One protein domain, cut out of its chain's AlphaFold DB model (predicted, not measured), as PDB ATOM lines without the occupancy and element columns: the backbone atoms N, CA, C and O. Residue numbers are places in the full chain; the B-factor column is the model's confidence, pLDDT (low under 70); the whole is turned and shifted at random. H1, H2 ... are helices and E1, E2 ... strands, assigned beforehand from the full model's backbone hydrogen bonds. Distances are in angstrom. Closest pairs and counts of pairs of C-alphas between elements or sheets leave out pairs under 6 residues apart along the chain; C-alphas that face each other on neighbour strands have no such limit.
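What this domain is: This is residues 14 to 142 of the 329 residues of an uncharacterized protein of Paenibacillus sp. GP183 (UniProt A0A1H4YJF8). A long, twisted and curled sheet, with E3, E4 and E5 as its long strands and short E6 beside E5 near one end, has helix H3 over one face near that end. Over part of the other face lies a small parallel pair, E1 and E2, with the very short helices H1 and H2 in the stretch between those two strands. The 129 printed residues run E1, H1, H2, E2, E3, E4, E5, E6, H3: three named helices and six named strands, of the mixed class. The larger sheet has the order E3 - E4 - E5 - E6 and is antiparallel; E1 and E2 form a second, parallel sheet. The whole is loose, with a radius of gyration of the C-alphas of 17.6 A, and elongated, spanning 52 by 33 by 20 A.

How they stand to each other: Start with the meander, each strand the antiparallel neighbour of the one before: E3, residues 67 to 78, E4, residues 81 to 94, E5, residues 97 to 116, and E6, residues 121 to 124. Each strand forms a hairpin with the next. Between E3 and E4, N 73 and O 85 are 2.8 A apart, within hydrogen-bond range; between E4 and E5, look at N 86 and O 109, 2.8 A, and between E5 and E6 at N 116 and O 121, 2.8 A. E4 bends by 66 degrees at residue 90 and E5 by 68 degrees at residue 105. From edge to edge the strands' lines turn by 55 degrees and the way across the sheet by 88 degrees. H3, residues 127 to 141, is on one face of this sheet, an arrangement in two layers, at a height over the sheet of 9.4 A. It lies over E3, E4 and E5 and runs only just slantwise to the strands, at 33 degrees to E3 on the local plane; its closest C-alphas to E5 are Phe 130 and His 112, 6.6 A. Next find E1, residues 14 to 18, H1, residues 34 to 37, H2, residues 43 to 47, and E2, residues 50 to 55: a strand-helix-strand unit, two parallel neighbour strands with helices between, its crossover right-handed. N 15 and O 51 of E1 and E2 are 2.8 A apart. The closest C-alphas of E2 and E3 are Val 55 and Cys 70, 4.9 A. H2 stands at the sheet's level; its Gln 47 and Cys 121 of E6 have C-alphas 4.7 A apart, the closest of the two. H1 only grazes the sheet with its residues 34 to 37. E1 and H3 are apart. In H2 and H3 every O i to N i+4 pair is within hydrogen-bond range; H1 is too short for such a pair.

Where its parts are: Find C-alpha 97 at (285.783, 245.130, 195.642); from there E5, the longest strand, runs 47.4 A to C-alpha 116 at (288.707, 265.175, 152.770). E4 is 36.3 A long, E3 34.9 A, E2 15.5 A, E1 12.6 A and E6 10.3 A. H3 is 21.0 A long and ends at C-alpha 141, (298.782, 275.760, 165.003); H1 and H2 are 5.5 A and 5.9 A.

The domain as a whole: The C-alphas farthest apart are those of Tyr 64 and Asn 142, 54.0 A. The printed part has no cut. Two links are long, E1 to H1 with 15 residues and E2 to E3 with 11; the others are tight. The mean pLDDT of the printed part is 85.4; look for values under 70 at residues 26 to 31, 59 to 65 and 98 to 100, where the model's confidence is low.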
ATOM      1  N   ILE A  14     278.741 259.713 165.162       92.38
ATOM      2  CA  ILE A  14     278.868 258.300 165.524       92.38
ATOM      3  C   ILE A  14     277.497 257.789 165.921       92.38
ATOM      4  O   ILE A  14     276.936 258.193 166.938       92.38
ATOM      5  N   ARG A  15     276.971 256.885 165.101       94.31
ATOM      6  CA  ARG A  15     275.718 256.181 165.347       94.31
ATOM      7  C   ARG A  15     276.009 254.853 166.014       94.31
ATOM      8  O   ARG A  15     276.958 254.159 165.656       94.31
ATOM      9  N   GLU A  16     275.177 254.489 166.971       93.62
ATOM     10  CA  GLU A  16     275.343 253.251 167.720       93.62
ATOM     11  C   GLU A  16     274.449 252.152 167.143       93.62
ATOM     12  O   GLU A  16     273.274 252.382 166.860       93.62
ATOM     13  N   ASN A  17     275.004 250.951 166.980       91.06
ATOM     14  CA  ASN A  17     274.236 249.732 166.746       91.06
ATOM     15  C   ASN A  17     274.264 248.884 168.020       91.06
ATOM     16  O   ASN A  17     275.311 248.342 168.376       91.06
ATOM     17  N   ASP A  18     273.135 248.794 168.719       89.56
ATOM     18  CA  ASP A  18     273.046 248.044 169.969       89.56
ATOM     19  C   ASP A  18     272.985 246.532 169.708       89.56
ATOM     20  O   ASP A  18     271.946 245.962 169.373       89.56
ATOM     21  N   LEU A  19     274.121 245.866 169.912       87.25
ATOM     22  CA  LEU A  19     274.280 244.421 169.765       87.25
ATOM     23  C   LEU A  19     273.465 243.626 170.792       87.25
ATOM     24  O   LEU A  19     273.289 242.422 170.617       87.25
ATOM     25  N   SER A  20     272.986 244.252 171.875       82.19
ATOM     26  CA  SER A  20     272.125 243.564 172.844       82.19
ATOM     27  C   SER A  20     270.767 243.182 172.253       82.19
ATOM     28  O   SER A  20     270.117 242.273 172.764       82.19
ATOM     29  N   GLN A  21     270.387 243.808 171.137       83.12
ATOM     30  CA  GLN A  21     269.172 243.493 170.391       83.12
ATOM     31  C   GLN A  21     269.368 242.358 169.376       83.12
ATOM     32  O   GLN A  21     268.382 241.877 168.824       83.12
ATOM     33  N   ASP A  22     270.606 241.915 169.112       82.25
ATOM     34  CA  ASP A  22     270.876 240.833 168.159       82.25
ATOM     35  C   ASP A  22     270.711 239.457 168.835       82.25
ATOM     36  O   ASP A  22     271.563 239.056 169.642       82.25
ATOM     37  N   PRO A  23     269.682 238.664 168.469       75.38
ATOM     38  CA  PRO A  23     269.416 237.367 169.087       75.38
ATOM     39  C   PRO A  23     270.589 236.380 169.002       75.38
ATOM     40  O   PRO A  23     270.704 235.489 169.846       75.38
ATOM     41  N   LYS A  24     271.477 236.522 168.006       77.31
ATOM     42  CA  LYS A  24     272.656 235.658 167.839       77.31
ATOM     43  C   LYS A  24     273.760 235.983 168.845       77.31
ATOM     44  O   LYS A  24     274.497 235.084 169.252       77.31
ATOM     45  N   LEU A  25     273.861 237.242 169.268       74.69
ATOM     46  CA  LEU A  25     274.916 237.747 170.153       74.69
ATOM     47  C   LEU A  25     274.499 237.793 171.629       74.69
ATOM     48  O   LEU A  25     275.362 237.769 172.516       74.69
ATOM     49  N   VAL A  26     273.188 237.773 171.895       68.69
ATOM     50  CA  VAL A  26     272.570 237.734 173.235       68.69
ATOM     51  C   VAL A  26     272.976 236.491 174.041       68.69
ATOM     52  O   VAL A  26     272.885 236.491 175.270       68.69
ATOM     53  N   ASN A  27     273.473 235.436 173.385       67.25
ATOM     54  CA  ASN A  27     273.862 234.202 174.057       67.25
ATOM     55  C   ASN A  27     275.093 234.418 174.965       67.25
ATOM     56  O   ASN A  27     276.203 234.690 174.508       67.25
ATOM     57  N   TRP A  28     274.880 234.299 176.273       58.28
ATOM     58  CA  TRP A  28     275.723 234.766 177.384       58.28
ATOM     59  C   TRP A  28     277.108 234.113 177.511       58.28
ATOM     60  O   TRP A  28     277.963 234.651 178.201       58.28
ATOM     61  N   ARG A  29     277.360 232.981 176.844       57.94
ATOM     62  CA  ARG A  29     278.573 232.168 177.063       57.94
ATOM     63  C   ARG A  29     279.802 232.548 176.230       57.94
ATOM     64  O   ARG A  29     280.890 232.088 176.552       57.94
ATOM     65  N   ASN A  30     279.656 233.366 175.187       64.44
ATOM     66  CA  ASN A  30     280.748 233.628 174.240       64.44
ATOM     67  C   ASN A  30     281.279 235.058 174.362       64.44
ATOM     68  O   ASN A  30     280.497 236.000 174.257       64.44
ATOM     69  N   THR A  31     282.593 235.244 174.487       67.56
ATOM     70  CA  THR A  31     283.225 236.549 174.233       67.56
ATOM     71  C   THR A  31     282.859 237.031 172.828       67.56
ATOM     72  O   THR A  31     282.695 236.212 171.925       67.56
ATOM     73  N   PHE A  32     282.728 238.344 172.628       74.38
ATOM     74  CA  PHE A  32     282.660 238.881 171.269       74.38
ATOM     75  C   PHE A  32     283.922 238.501 170.493       74.38
ATOM     76  O   PHE A  32     285.031 238.613 171.017       74.38
ATOM     77  N   TYR A  33     283.759 238.103 169.238       79.38
ATOM     78  CA  TYR A  33     284.855 238.011 168.284       79.38
ATOM     79  C   TYR A  33     284.990 239.323 167.517       79.38
ATOM     80  O   TYR A  33     284.044 240.102 167.425       79.38
ATOM     81  N   GLU A  34     286.158 239.574 166.912       80.62
ATOM     82  CA  GLU A  34     286.364 240.794 166.118       80.62
ATOM     83  C   GLU A  34     285.313 240.982 165.018       80.62
ATOM     84  O   GLU A  34     284.956 242.123 164.726       80.62
ATOM     85  N   THR A  35     284.825 239.881 164.442       84.88
ATOM     86  CA  THR A  35     283.789 239.844 163.402       84.88
ATOM     87  C   THR A  35     282.426 240.324 163.890       84.88
ATOM     88  O   THR A  35     281.676 240.887 163.101       84.88
ATOM     89  N   ASP A  36     282.124 240.152 165.177       82.19
ATOM     90  CA  ASP A  36     280.826 240.508 165.765       82.19
ATOM     91  C   ASP A  36     280.720 242.011 166.046       82.19
ATOM     92  O   ASP A  36     279.632 242.558 166.198       82.19
ATOM     93  N   VAL A  37     281.868 242.688 166.132       85.38
ATOM     94  CA  VAL A  37     281.975 244.084 166.569       85.38
ATOM     95  C   VAL A  37     282.583 244.990 165.495       85.38
ATOM     96  O   VAL A  37     283.082 246.072 165.813       85.38
ATOM     97  N   VAL A  38     282.583 244.581 164.223       87.56
ATOM     98  CA  VAL A  38     283.119 245.393 163.115       87.56
ATOM     99  C   VAL A  38     282.251 246.645 162.906       87.56
ATOM    100  O   VAL A  38     281.051 246.508 162.676       87.56
ATOM    101  N   PRO A  39     282.820 247.864 162.976       91.19
ATOM    102  CA  PRO A  39     282.074 249.075 162.655       91.19
ATOM    103  C   PRO A  39     281.770 249.157 161.157       91.19
ATOM    104  O   PRO A  39     282.571 248.722 160.328       91.19
ATOM    105  N   LEU A  40     280.635 249.762 160.803       91.06
ATOM    106  CA  LEU A  40     280.300 250.051 159.413       91.06
ATOM    107  C   LEU A  40     280.932 251.386 159.011       91.06
ATOM    108  O   LEU A  40     280.464 252.457 159.404       91.06
ATOM    109  N   THR A  41     282.004 251.294 158.228       90.00
ATOM    110  CA  THR A  41     282.811 252.429 157.756       90.00
ATOM    111  C   THR A  41     282.865 252.498 156.228       90.00
ATOM    112  O   THR A  41     283.872 252.909 155.656       90.00
ATOM    113  N   THR A  42     281.803 252.057 155.542       89.19
ATOM    114  CA  THR A  42     281.788 252.062 154.072       89.19
ATOM    115  C   THR A  42     281.852 253.493 153.524       89.19
ATOM    116  O   THR A  42     281.383 254.423 154.194       89.19
ATOM    117  N   PRO A  43     282.403 253.699 152.313       88.06
ATOM    118  CA  PRO A  43     282.496 255.027 151.711       88.06
ATOM    119  C   PRO A  43     281.156 255.767 151.666       88.06
ATOM    120  O   PRO A  43     281.105 256.953 151.963       88.06
ATOM    121  N   GLU A  44     280.048 255.073 151.395       88.12
ATOM    122  CA  GLU A  44     278.710 255.675 151.308       88.12
ATOM    123  C   GLU A  44     278.210 256.195 152.661       88.12
ATOM    124  O   GLU A  44     277.431 257.147 152.724       88.12
ATOM    125  N   VAL A  45     278.623 255.548 153.753       89.25
ATOM    126  CA  VAL A  45     278.290 255.949 155.123       89.25
ATOM    127  C   VAL A  45     279.127 257.165 155.524       89.25
ATOM    128  O   VAL A  45     278.576 258.167 155.982       89.25
ATOM    129  N   LEU A  46     280.429 257.135 155.236       90.50
ATOM    130  CA  LEU A  46     281.340 258.245 155.521       90.50
ATOM    131  C   LEU A  46     281.061 259.495 154.669       90.50
ATOM    132  O   LEU A  46     281.184 260.616 155.164       90.50
ATOM    133  N   GLN A  47     280.608 259.321 153.423       88.75
ATOM    134  CA  GLN A  47     280.108 260.402 152.560       88.75
ATOM    135  C   GLN A  47     278.903 261.124 153.150       88.75
ATOM    136  O   GLN A  47     278.725 262.318 152.930       88.75
ATOM    137  N   LYS A  48     278.089 260.425 153.942       87.62
ATOM    138  CA  LYS A  48     276.965 261.025 154.667       87.62
ATOM    139  C   LYS A  48     277.381 261.643 156.006       87.62
ATOM    140  O   LYS A  48     276.511 262.111 156.734       87.62
ATOM    141  N   GLY A  49     278.673 261.633 156.340       88.62
ATOM    142  CA  GLY A  49     279.214 262.262 157.545       88.62
ATOM    143  C   GLY A  49     279.019 261.459 158.829       88.62
ATOM    144  O   GLY A  49     279.130 262.035 159.907       88.62
ATOM    145  N   TYR A  50     278.738 260.153 158.744       93.12
ATOM    146  CA  TYR A  50     278.589 259.315 159.934       93.12
ATOM    147  C   TYR A  50     279.338 257.982 159.842       93.12
ATOM    148  O   TYR A  50     279.749 257.552 158.770       93.12
ATOM    149  N   VAL A  51     279.502 257.316 160.985       94.38
ATOM    150  CA  VAL A  51     279.951 255.919 161.122       94.38
ATOM    151  C   VAL A  51     279.013 255.173 162.055       94.38
ATOM    152  O   VAL A  51     278.445 255.778 162.962       94.38
ATOM    153  N   ILE A  52     278.853 253.861 161.861       94.31
ATOM    154  CA  ILE A  52     278.057 253.039 162.782       94.31
ATOM    155  C   ILE A  52     278.991 252.155 163.601       94.31
ATOM    156  O   ILE A  52     279.652 251.267 163.058       94.31
ATOM    157  N   PHE A  53     279.041 252.395 164.910       94.31
ATOM    158  CA  PHE A  53     279.819 251.605 165.854       94.31
ATOM    159  C   PHE A  53     278.916 250.654 166.641       94.31
ATOM    160  O   PHE A  53     277.895 251.077 167.186       94.31
ATOM    161  N   PRO A  54     279.280 249.369 166.728       90.94
ATOM    162  CA  PRO A  54     278.539 248.427 167.538       90.94
ATOM    163  C   PRO A  54     278.840 248.653 169.019       90.94
ATOM    164  O   PRO A  54     279.994 248.830 169.422       90.94
ATOM    165  N   VAL A  55     277.794 248.620 169.834       90.88
ATOM    166  CA  VAL A  55     277.867 248.757 171.291       90.88
ATOM    167  C   VAL A  55     277.108 247.622 171.950       90.88
ATOM    168  O   VAL A  55     276.182 247.067 171.373       90.88
ATOM    169  N   TYR A  56     277.492 247.268 173.170       86.38
ATOM    170  CA  TYR A  56     276.725 246.326 173.978       86.38
ATOM    171  C   TYR A  56     276.514 246.918 175.362       86.38
ATOM    172  O   TYR A  56     277.463 247.018 176.144       86.38
ATOM    173  N   ARG A  57     275.275 247.340 175.634       74.06
ATOM    174  CA  ARG A  57     274.875 248.080 176.842       74.06
ATOM    175  C   ARG A  57     273.802 247.339 177.637       74.06
ATOM    176  O   ARG A  57     272.802 247.919 178.039       74.06
ATOM    177  N   ARG A  58     273.981 246.034 177.832       72.31
ATOM    178  CA  ARG A  58     273.046 245.257 178.645       72.31
ATOM    179  C   ARG A  58     273.246 245.602 180.123       72.31
ATOM    180  O   ARG A  58     274.363 245.495 180.620       72.31
ATOM    181  N   GLU A  59     272.177 246.025 180.794       64.12
ATOM    182  CA  GLU A  59     272.194 246.404 182.218       64.12
ATOM    183  C   GLU A  59     272.053 245.191 183.156       64.12
ATOM    184  O   GLU A  59     272.285 245.293 184.361       64.12
ATOM    185  N   ASP A  60     271.707 244.026 182.602       64.62
ATOM    186  CA  ASP A  60     271.478 242.777 183.325       64.62
ATOM    187  C   ASP A  60     272.798 242.241 183.917       64.62
ATOM    188  O   ASP A  60     273.560 241.512 183.272       64.62
ATOM    189  N   PHE A  61     273.078 242.610 185.167       60.12
ATOM    190  CA  PHE A  61     274.270 242.174 185.884       60.12
ATOM    191  C   PHE A  61     274.078 240.766 186.483       60.12
ATOM    192  O   PHE A  61     273.295 240.575 187.413       60.12
ATOM    193  N   PHE A  62     274.838 239.779 185.995       65.81
ATOM    194  CA  PHE A  62     274.946 238.449 186.607       65.81
ATOM    195  C   PHE A  62     276.305 238.296 187.320       65.81
ATOM    196  O   PHE A  62     277.325 238.250 186.634       65.81
ATOM    197  N   PRO A  63     276.353 238.196 188.664       57.81
ATOM    198  CA  PRO A  63     277.604 238.203 189.440       57.81
ATOM    199  C   PRO A  63     278.534 237.009 189.183       57.81
ATOM    200  O   PRO A  63     279.732 237.104 189.416       57.81
ATOM    201  N   TYR A  64     278.002 235.884 188.704       61.47
ATOM    202  CA  TYR A  64     278.754 234.632 188.549       61.47
ATOM    203  C   TYR A  64     279.175 234.336 187.101       61.47
ATOM    204  O   TYR A  64     279.647 233.236 186.812       61.47
ATOM    205  N   ILE A  65     278.949 235.272 186.174       67.88
ATOM    206  CA  ILE A  65     279.202 235.092 184.740       67.88
ATOM    207  C   ILE A  65     279.856 236.362 184.195       67.88
ATOM    208  O   ILE A  65     279.304 237.451 184.346       67.88
ATOM    209  N   GLY A  66     280.986 236.207 183.500       70.31
ATOM    210  CA  GLY A  66     281.659 237.310 182.821       70.31
ATOM    211  C   GLY A  66     280.741 238.035 181.848       70.31
ATOM    212  O   GLY A  66     280.122 237.439 180.965       70.31
ATOM    213  N   GLN A  67     280.652 239.348 182.017       79.56
ATOM    214  CA  GLN A  67     279.763 240.213 181.261       79.56
ATOM    215  C   GLN A  67     280.456 240.743 180.033       79.56
ATOM    216  O   GLN A  67     281.530 241.343 180.100       79.56
ATOM    217  N   LYS A  68     279.800 240.560 178.892       83.25
ATOM    218  CA  LYS A  68     280.286 241.130 177.649       83.25
ATOM    219  C   LYS A  68     280.169 242.640 177.695       83.25
ATOM    220  O   LYS A  68     279.180 243.189 178.173       83.25
ATOM    221  N   TYR A  69     281.149 243.305 177.113       86.50
ATOM    222  CA  TYR A  69     281.042 244.722 176.823       86.50
ATOM    223  C   TYR A  69     281.625 245.011 175.447       86.50
ATOM    224  O   TYR A  69     282.559 244.343 175.001       86.50
ATOM    225  N   CYS A  70     281.058 246.010 174.786       89.56
ATOM    226  CA  CYS A  70     281.616 246.635 173.599       89.56
ATOM    227  C   CYS A  70     281.310 248.124 173.712       89.56
ATOM    228  O   CYS A  70     280.146 248.517 173.793       89.56
ATOM    229  N   THR A  71     282.358 248.930 173.796       90.75
ATOM    230  CA  THR A  71     282.277 250.380 173.960       90.75
ATOM    231  C   THR A  71     283.303 251.057 173.062       90.75
ATOM    232  O   THR A  71     284.189 250.407 172.495       90.75
ATOM    233  N   TYR A  72     283.195 252.371 172.935       93.06
ATOM    234  CA  TYR A  72     284.174 253.170 172.228       93.06
ATOM    235  C   TYR A  72     284.436 254.503 172.932       93.06
ATOM    236  O   TYR A  72     283.603 255.022 173.670       93.06
ATOM    237  N   LEU A  73     285.618 255.048 172.672       91.69
ATOM    238  CA  LEU A  73     286.029 256.397 173.031       91.69
ATOM    239  C   LEU A  73     286.322 257.176 171.748       91.69
ATOM    240  O   LEU A  73     286.888 256.627 170.802       91.69
ATOM    241  N   VAL A  74     285.951 258.452 171.738       90.25
ATOM    242  CA  VAL A  74     286.133 259.359 170.605       90.25
ATOM    243  C   VAL A  74     287.096 260.458 171.010       90.25
ATOM    244  O   VAL A  74     286.883 261.134 172.013       90.25
ATOM    245  N   GLU A  75     288.128 260.655 170.206       90.31
ATOM    246  CA  GLU A  75     289.093 261.734 170.359       90.31
ATOM    247  C   GLU A  75     289.067 262.581 169.084       90.31
ATOM    248  O   GLU A  75     289.506 262.140 168.017       90.31
ATOM    249  N   ALA A  76     288.524 263.794 169.188       87.50
ATOM    250  CA  ALA A  76     288.568 264.784 168.121       87.50
ATOM    251  C   ALA A  76     289.875 265.581 168.223       87.50
ATOM    252  O   ALA A  76     290.163 266.180 169.256       87.50
ATOM    253  N   HIS A  77     290.656 265.598 167.144       87.75
ATOM    254  CA  HIS A  77     291.962 266.273 167.086       87.75
ATOM    255  C   HIS A  77     291.897 267.629 166.356       87.75
ATOM    256  O   HIS A  77     292.894 268.350 166.277       87.75
ATOM    257  N   GLY A  78     290.720 267.991 165.838       85.88
ATOM    258  CA  GLY A  78     290.514 269.159 164.978       85.88
ATOM    259  C   GLY A  78     290.788 268.872 163.503       85.88
ATOM    260  O   GLY A  78     291.332 267.829 163.150       85.88
ATOM    261  N   LEU A  79     290.381 269.796 162.637       87.06
ATOM    262  CA  LEU A  79     290.552 269.781 161.184       87.06
ATOM    263  C   LEU A  79     290.027 268.488 160.551       87.06
ATOM    264  O   LEU A  79     290.660 267.877 159.692       87.06
ATOM    265  N   GLY A  80     288.880 268.023 161.052       89.25
ATOM    266  CA  GLY A  80     288.263 266.780 160.604       89.25
ATOM    267  C   GLY A  80     289.046 265.515 160.961       89.25
ATOM    268  O   GLY A  80     288.748 264.465 160.405       89.25
ATOM    269  N   LEU A  81     290.036 265.572 161.857       93.69
ATOM    270  CA  LEU A  81     290.780 264.403 162.322       93.69
ATOM    271  C   LEU A  81     290.108 263.805 163.560       93.69
ATOM    272  O   LEU A  81     289.962 264.466 164.591       93.69
ATOM    273  N   VAL A  82     289.723 262.532 163.469       94.56
ATOM    274  CA  VAL A  82     289.023 261.816 164.542       94.56
ATOM    275  C   VAL A  82     289.676 260.460 164.769       94.56
ATOM    276  O   VAL A  82     289.909 259.695 163.831       94.56
ATOM    277  N   THR A  83     289.957 260.143 166.030       95.50
ATOM    278  CA  THR A  83     290.345 258.798 166.456       95.50
ATOM    279  C   THR A  83     289.195 258.173 167.228       95.50
ATOM    280  O   THR A  83     288.677 258.769 168.168       95.50
ATOM    281  N   ILE A  84     288.807 256.958 166.846       95.38
ATOM    282  CA  ILE A  84     287.839 256.158 167.595       95.38
ATOM    283  C   ILE A  84     288.549 254.916 168.117       95.38
ATOM    284  O   ILE A  84     289.098 254.117 167.356       95.38
ATOM    285  N   ILE A  85     288.550 254.758 169.434       94.69
ATOM    286  CA  ILE A  85     289.125 253.610 170.128       94.69
ATOM    287  C   ILE A  85     287.971 252.709 170.538       94.69
ATOM    288  O   ILE A  85     287.201 253.068 171.420       94.69
ATOM    289  N   ARG A  86     287.863 251.530 169.929       93.25
ATOM    290  CA  ARG A  86     286.896 250.502 170.325       93.25
ATOM    291  C   ARG A  86     287.539 249.551 171.319       93.25
ATOM    292  O   ARG A  86     288.631 249.040 171.056       93.25
ATOM    293  N   GLU A  87     286.822 249.245 172.389       92.00
ATOM    294  CA  GLU A  87     287.191 248.223 173.363       92.00
ATOM    295  C   GLU A  87     286.047 247.235 173.554       92.00
ATOM    296  O   GLU A  87     284.898 247.630 173.755       92.00
ATOM    297  N   PHE A  88     286.362 245.945 173.501       90.44
ATOM    298  CA  PHE A  88     285.391 244.887 173.742       90.44
ATOM    299  C   PHE A  88     286.027 243.694 174.450       90.44
ATOM    300  O   PHE A  88     287.242 243.501 174.394       90.44
ATOM    301  N   GLY A  89     285.198 242.877 175.089       89.00
ATOM    302  CA  GLY A  89     285.638 241.656 175.753       89.00
ATOM    303  C   GLY A  89     284.720 241.282 176.907       89.00
ATOM    304  O   GLY A  89     283.501 241.392 176.772       89.00
ATOM    305  N   LEU A  90     285.311 240.850 178.022       85.56
ATOM    306  CA  LEU A  90     284.600 240.425 179.231       85.56
ATOM    307  C   LEU A  90     284.994 241.276 180.440       85.56
ATOM    308  O   LEU A  90     286.146 241.697 180.574       85.56
ATOM    309  N   LYS A  91     284.028 241.509 181.325       83.81
ATOM    310  CA  LYS A  91     284.188 242.115 182.646       83.81
ATOM    311  C   LYS A  91     283.643 241.161 183.703       83.81
ATOM    312  O   LYS A  91     282.539 240.657 183.542       83.81
ATOM    313  N   ASP A  92     284.375 240.969 184.789       81.94
ATOM    314  CA  ASP A  92     283.938 240.186 185.951       81.94
ATOM    315  C   ASP A  92     283.948 241.047 187.216       81.94
ATOM    316  O   ASP A  92     284.484 242.161 187.220       81.94
ATOM    317  N   LEU A  93     283.369 240.525 188.299       81.06
ATOM    318  CA  LEU A  93     283.490 241.118 189.631       81.06
ATOM    319  C   LEU A  93     284.960 241.320 190.003       81.06
ATOM    320  O   LEU A  93     285.799 240.434 189.833       81.06
ATOM    321  N   ASN A  94     285.274 242.496 190.537       77.69
ATOM    322  CA  ASN A  94     286.588 242.749 191.093       77.69
ATOM    323  C   ASN A  94     286.730 241.976 192.420       77.69
ATOM    324  O   ASN A  94     286.004 242.277 193.367       77.69
ATOM    325  N   PRO A  95     287.688 241.035 192.542       75.88
ATOM    326  CA  PRO A  95     287.841 240.212 193.746       75.88
ATOM    327  C   PRO A  95     288.215 241.021 194.996       75.88
ATOM    328  O   PRO A  95     288.033 240.547 196.109       75.88
ATOM    329  N   ASN A  96     288.726 242.244 194.821       79.94
ATOM    330  CA  ASN A  96     289.073 243.139 195.925       79.94
ATOM    331  C   ASN A  96     287.955 244.138 196.261       79.94
ATOM    332  O   ASN A  96     288.072 244.865 197.245       79.94
ATOM    333  N   ASN A  97     286.919 244.241 195.422       76.81
ATOM    334  CA  ASN A  97     285.783 245.130 195.642       76.81
ATOM    335  C   ASN A  97     284.580 244.695 194.790       76.81
ATOM    336  O   ASN A  97     284.439 245.111 193.639       76.81
ATOM    337  N   GLU A  98     283.693 243.898 195.379       69.56
ATOM    338  CA  GLU A  98     282.525 243.311 194.708       69.56
ATOM    339  C   GLU A  98     281.498 244.345 194.208       69.56
ATOM    340  O   GLU A  98     280.593 244.003 193.453       69.56
ATOM    341  N   GLN A  99     281.636 245.624 194.576       68.94
ATOM    342  CA  GLN A  99     280.784 246.701 194.058       68.94
ATOM    343  C   GLN A  99     281.166 247.140 192.637       68.94
ATOM    344  O   GLN A  99     280.406 247.866 191.996       68.94
ATOM    345  N   TYR A 100     282.336 246.729 192.135       69.81
ATOM    346  CA  TYR A 100     282.846 247.164 190.837       69.81
ATOM    347  C   TYR A 100     283.196 245.981 189.942       69.81
ATOM    348  O   TYR A 100     283.740 244.967 190.377       69.81
ATOM    349  N   VAL A 101     282.955 246.161 188.645       76.62
ATOM    350  CA  VAL A 101     283.413 245.237 187.608       76.62
ATOM    351  C   VAL A 101     284.765 245.663 187.057       76.62
ATOM    352  O   VAL A 101     285.022 246.850 186.840       76.62
ATOM    353  N   LYS A 102     285.631 244.691 186.778       82.12
ATOM    354  CA  LYS A 102     286.925 244.899 186.128       82.12
ATOM    355  C   LYS A 102     286.973 244.120 184.811       82.12
ATOM    356  O   LYS A 102     286.536 242.971 184.778       82.12
ATOM    357  N   PRO A 103     287.541 244.689 183.734       82.25
ATOM    358  CA  PRO A 103     287.804 243.930 182.517       82.25
ATOM    359  C   PRO A 103     288.753 242.749 182.782       82.25
ATOM    360  O   PRO A 103     289.843 242.937 183.327       82.25
ATOM    361  N   THR A 104     288.343 241.544 182.390       83.38
ATOM    362  CA  THR A 104     289.130 240.297 182.477       83.38
ATOM    363  C   THR A 104     289.685 239.866 181.126       83.38
ATOM    364  O   THR A 104     290.746 239.248 181.062       83.38
ATOM    365  N   SER A 105     289.031 240.268 180.035       82.19
ATOM    366  CA  SER A 105     289.537 240.156 178.667       82.19
ATOM    367  C   SER A 105     289.266 241.464 177.934       82.19
ATOM    368  O   SER A 105     288.136 241.951 177.949       82.19
ATOM    369  N   VAL A 106     290.305 242.040 177.323       85.62
ATOM    370  CA  VAL A 106     290.228 243.331 176.630       85.62
ATOM    371  C   VAL A 106     290.861 243.218 175.257       85.62
ATOM    372  O   VAL A 106     292.063 242.991 175.123       85.62
ATOM    373  N   HIS A 107     290.053 243.459 174.235       90.00
ATOM    374  CA  HIS A 107     290.495 243.646 172.866       90.00
ATOM    375  C   HIS A 107     290.271 245.099 172.468       90.00
ATOM    376  O   HIS A 107     289.151 245.611 172.519       90.00
ATOM    377  N   ARG A 108     291.349 245.765 172.049       91.94
ATOM    378  CA  ARG A 108     291.338 247.180 171.673       91.94
ATOM    379  C   ARG A 108     291.690 247.343 170.202       91.94
ATOM    380  O   ARG A 108     292.687 246.794 169.739       91.94
ATOM    381  N   LYS A 109     290.898 248.132 169.477       93.44
ATOM    382  CA  LYS A 109     291.156 248.484 168.073       93.44
ATOM    383  C   LYS A 109     290.990 249.981 167.876       93.44
ATOM    384  O   LYS A 109     290.069 250.579 168.423       93.44
ATOM    385  N   ILE A 110     291.902 250.576 167.119       94.94
ATOM    386  CA  ILE A 110     291.941 252.018 166.875       94.94
ATOM    387  C   ILE A 110     291.595 252.266 165.412       94.94
ATOM    388  O   ILE A 110     292.154 251.626 164.520       94.94
ATOM    389  N   PHE A 111     290.675 253.195 165.189       96.06
ATOM    390  CA  PHE A 111     290.223 253.637 163.881       96.06
ATOM    391  C   PHE A 111     290.557 255.118 163.726       96.06
ATOM    392  O   PHE A 111     290.345 255.907 164.646       96.06
ATOM    393  N   HIS A 112     291.088 255.478 162.564       97.06
ATOM    394  CA  HIS A 112     291.498 256.836 162.245       97.06
ATOM    395  C   HIS A 112     290.680 257.337 161.065       97.06
ATOM    396  O   HIS A 112     290.667 256.702 160.010       97.06
ATOM    397  N   PHE A 113     290.017 258.472 161.251       96.12
ATOM    398  CA  PHE A 113     289.204 259.119 160.234       96.12
ATOM    399  C   PHE A 113     289.734 260.520 159.972       96.12
ATOM    400  O   PHE A 113     290.182 261.208 160.894       96.12
ATOM    401  N   ALA A 114     289.678 260.933 158.715       95.00
ATOM    402  CA  ALA A 114     290.027 262.279 158.306       95.00
ATOM    403  C   ALA A 114     288.970 262.816 157.343       95.00
ATOM    404  O   ALA A 114     288.472 262.079 156.495       95.00
ATOM    405  N   TYR A 115     288.645 264.096 157.467       93.31
ATOM    406  CA  TYR A 115     287.838 264.786 156.472       93.31
ATOM    407  C   TYR A 115     288.692 265.087 155.234       93.31
ATOM    408  O   TYR A 115     289.843 265.528 155.337       93.31
ATOM    409  N   ASN A 116     288.146 264.810 154.057       91.44
ATOM    410  CA  ASN A 116     288.707 265.175 152.770       91.44
ATOM    411  C   ASN A 116     287.928 266.378 152.231       91.44
ATOM    412  O   ASN A 116     286.813 266.234 151.741       91.44
ATOM    413  N   GLU A 117     288.524 267.567 152.312       86.81
ATOM    414  CA  GLU A 117     287.888 268.805 151.849       86.81
ATOM    415  C   GLU A 117     287.623 268.812 150.341       86.81
ATOM    416  O   GLU A 117     286.609 269.353 149.908       86.81
ATOM    417  N   ALA A 118     288.499 268.192 149.542       87.31
ATOM    418  CA  ALA A 118     288.346 268.152 148.088       87.31
ATOM    419  C   ALA A 118     287.141 267.302 147.659       87.31
ATOM    420  O   ALA A 118     286.499 267.599 146.655       87.31
ATOM    421  N   GLU A 119     286.833 266.258 148.429       87.19
ATOM    422  CA  GLU A 119     285.716 265.343 148.167       87.19
ATOM    423  C   GLU A 119     284.472 265.660 149.012       87.19
ATOM    424  O   GLU A 119     283.391 265.145 148.737       87.19
ATOM    425  N   GLY A 120     284.602 266.523 150.023       88.88
ATOM    426  CA  GLY A 120     283.512 266.909 150.918       88.88
ATOM    427  C   GLY A 120     283.026 265.779 151.830       88.88
ATOM    428  O   GLY A 120     281.864 265.782 152.234       88.88
ATOM    429  N   CYS A 121     283.872 264.791 152.138       91.25
ATOM    430  CA  CYS A 121     283.485 263.616 152.918       91.25
ATOM    431  C   CYS A 121     284.576 263.121 153.865       91.25
ATOM    432  O   CYS A 121     285.753 263.440 153.716       91.25
ATOM    433  N   TYR A 122     284.186 262.290 154.832       94.25
ATOM    434  CA  TYR A 122     285.141 261.562 155.658       94.25
ATOM    435  C   TYR A 122     285.710 260.339 154.933       94.25
ATOM    436  O   TYR A 122     285.043 259.702 154.123       94.25
ATOM    437  N   GLU A 123     286.934 259.970 155.289       95.00
ATOM    438  CA  GLU A 123     287.582 258.725 154.886       95.00
ATOM    439  C   GLU A 123     288.258 258.062 156.091       95.00
ATOM    440  O   GLU A 123     288.736 258.730 157.014       95.00
ATOM    441  N   GLN A 124     288.311 256.729 156.093       95.12
ATOM    442  CA  GLN A 124     289.122 255.984 157.050       95.12
ATOM    443  C   GLN A 124     290.547 255.860 156.506       95.12
ATOM    444  O   GLN A 124     290.764 255.273 155.447       95.12
ATOM    445  N   ILE A 125     291.533 256.352 157.255       95.56
ATOM    446  CA  ILE A 125     292.930 256.382 156.813       95.56
ATOM    447  C   ILE A 125     293.834 255.498 157.670       95.56
ATOM    448  O   ILE A 125     293.533 255.146 158.812       95.56
ATOM    449  N   LYS A 126     294.978 255.103 157.101       96.19
ATOM    450  CA  LYS A 126     295.994 254.320 157.818       96.19
ATOM    451  C   LYS A 126     296.700 255.179 158.870       96.19
ATOM    452  O   LYS A 126     296.823 256.392 158.720       96.19
ATOM    453  N   LYS A 127     297.228 254.521 159.907       94.94
ATOM    454  CA  LYS A 127     297.913 255.156 161.046       94.94
ATOM    455  C   LYS A 127     299.018 256.133 160.630       94.94
ATOM    456  O   LYS A 127     299.111 257.205 161.217       94.94
ATOM    457  N   ASP A 128     299.838 255.782 159.643       95.94
ATOM    458  CA  ASP A 128     300.965 256.631 159.236       95.94
ATOM    459  C   ASP A 128     300.487 257.903 158.523       95.94
ATOM    460  O   ASP A 128     300.869 259.000 158.919       95.94
ATOM    461  N   ALA A 129     299.530 257.781 157.598       96.06
ATOM    462  CA  ALA A 129     298.877 258.936 156.977       96.06
ATOM    463  C   ALA A 129     298.154 259.822 158.011       96.06
ATOM    464  O   ALA A 129     298.180 261.049 157.917       96.06
ATOM    465  N   PHE A 130     297.537 259.221 159.036       95.88
ATOM    466  CA  PHE A 130     296.910 259.969 160.127       95.88
ATOM    467  C   PHE A 130     297.937 260.764 160.941       95.88
ATOM    468  O   PHE A 130     297.716 261.941 161.220       95.88
ATOM    469  N   LYS A 131     299.087 260.160 161.272       95.75
ATOM    470  CA  LYS A 131     300.191 260.854 161.954       95.75
ATOM    471  C   LYS A 131     300.736 262.022 161.138       95.75
ATOM    472  O   LYS A 131     301.008 263.071 161.710       95.75
ATOM    473  N   GLU A 132     300.876 261.864 159.825       95.69
ATOM    474  CA  GLU A 132     301.307 262.955 158.944       95.69
ATOM    475  C   GLU A 132     300.307 264.114 158.942       95.69
ATOM    476  O   GLU A 132     300.706 265.276 159.031       95.69
ATOM    477  N   ARG A 133     299.000 263.822 158.890       93.75
ATOM    478  CA  ARG A 133     297.960 264.859 158.982       93.75
ATOM    479  C   ARG A 133     297.951 265.547 160.350       93.75
ATOM    480  O   ARG A 133     297.834 266.769 160.395       93.75
ATOM    481  N   LEU A 134     298.132 264.799 161.442       92.50
ATOM    482  CA  LEU A 134     298.285 265.375 162.782       92.50
ATOM    483  C   LEU A 134     299.495 266.312 162.863       92.50
ATOM    484  O   LEU A 134     299.362 267.435 163.338       92.50
ATOM    485  N   ALA A 135     300.649 265.893 162.338       93.06
ATOM    486  CA  ALA A 135     301.850 266.725 162.322       93.06
ATOM    487  C   ALA A 135     301.633 268.029 161.535       93.06
ATOM    488  O   ALA A 135     302.014 269.098 162.004       93.06
ATOM    489  N   LYS A 136     300.949 267.965 160.382       91.38
ATOM    490  CA  LYS A 136     300.566 269.162 159.610       91.38
ATOM    491  C   LYS A 136     299.622 270.078 160.388       91.38
ATOM    492  O   LYS A 136     299.789 271.293 160.358       91.38
ATOM    493  N   ARG A 137     298.642 269.517 161.097       89.44
ATOM    494  CA  ARG A 137     297.739 270.276 161.978       89.44
ATOM    495  C   ARG A 137     298.520 270.994 163.083       89.44
ATOM    496  O   ARG A 137     298.264 272.166 163.351       89.44
ATOM    497  N   ASP A 138     299.491 270.322 163.694       89.38
ATOM    498  CA  ASP A 138     300.339 270.917 164.732       89.38
ATOM    499  C   ASP A 138     301.272 271.997 164.165       89.38
ATOM    500  O   ASP A 138     301.481 273.033 164.794       89.38
ATOM    501  N   GLU A 139     301.785 271.819 162.949       91.12
ATOM    502  CA  GLU A 139     302.526 272.862 162.234       91.12
ATOM    503  C   GLU A 139     301.640 274.093 161.974       91.12
ATOM    504  O   GLU A 139     302.045 275.222 162.264       91.12
ATOM    505  N   GLN A 140     300.397 273.889 161.522       88.75
ATOM    506  CA  GLN A 140     299.433 274.969 161.290       88.75
ATOM    507  C   GLN A 140     299.113 275.762 162.561       88.75
ATOM    508  O   GLN A 140     299.048 276.995 162.509       88.75
ATOM    509  N   LEU A 141     298.979 275.094 163.711       86.81
ATOM    510  CA  LEU A 141     298.782 275.760 165.003       86.81
ATOM    511  C   LEU A 141     299.906 276.739 165.355       86.81
ATOM    512  O   LEU A 141     299.657 277.752 166.010       86.81
ATOM    513  N   ASN A 142     301.128 276.449 164.913       87.19
ATOM    514  CA  ASN A 142     302.312 277.261 165.183       87.19
ATOM    515  C   ASN A 142     302.521 278.386 164.155       87.19
ATOM    516  O   ASN A 142     303.495 279.137 164.238       87.19
TER     517      ASN A 142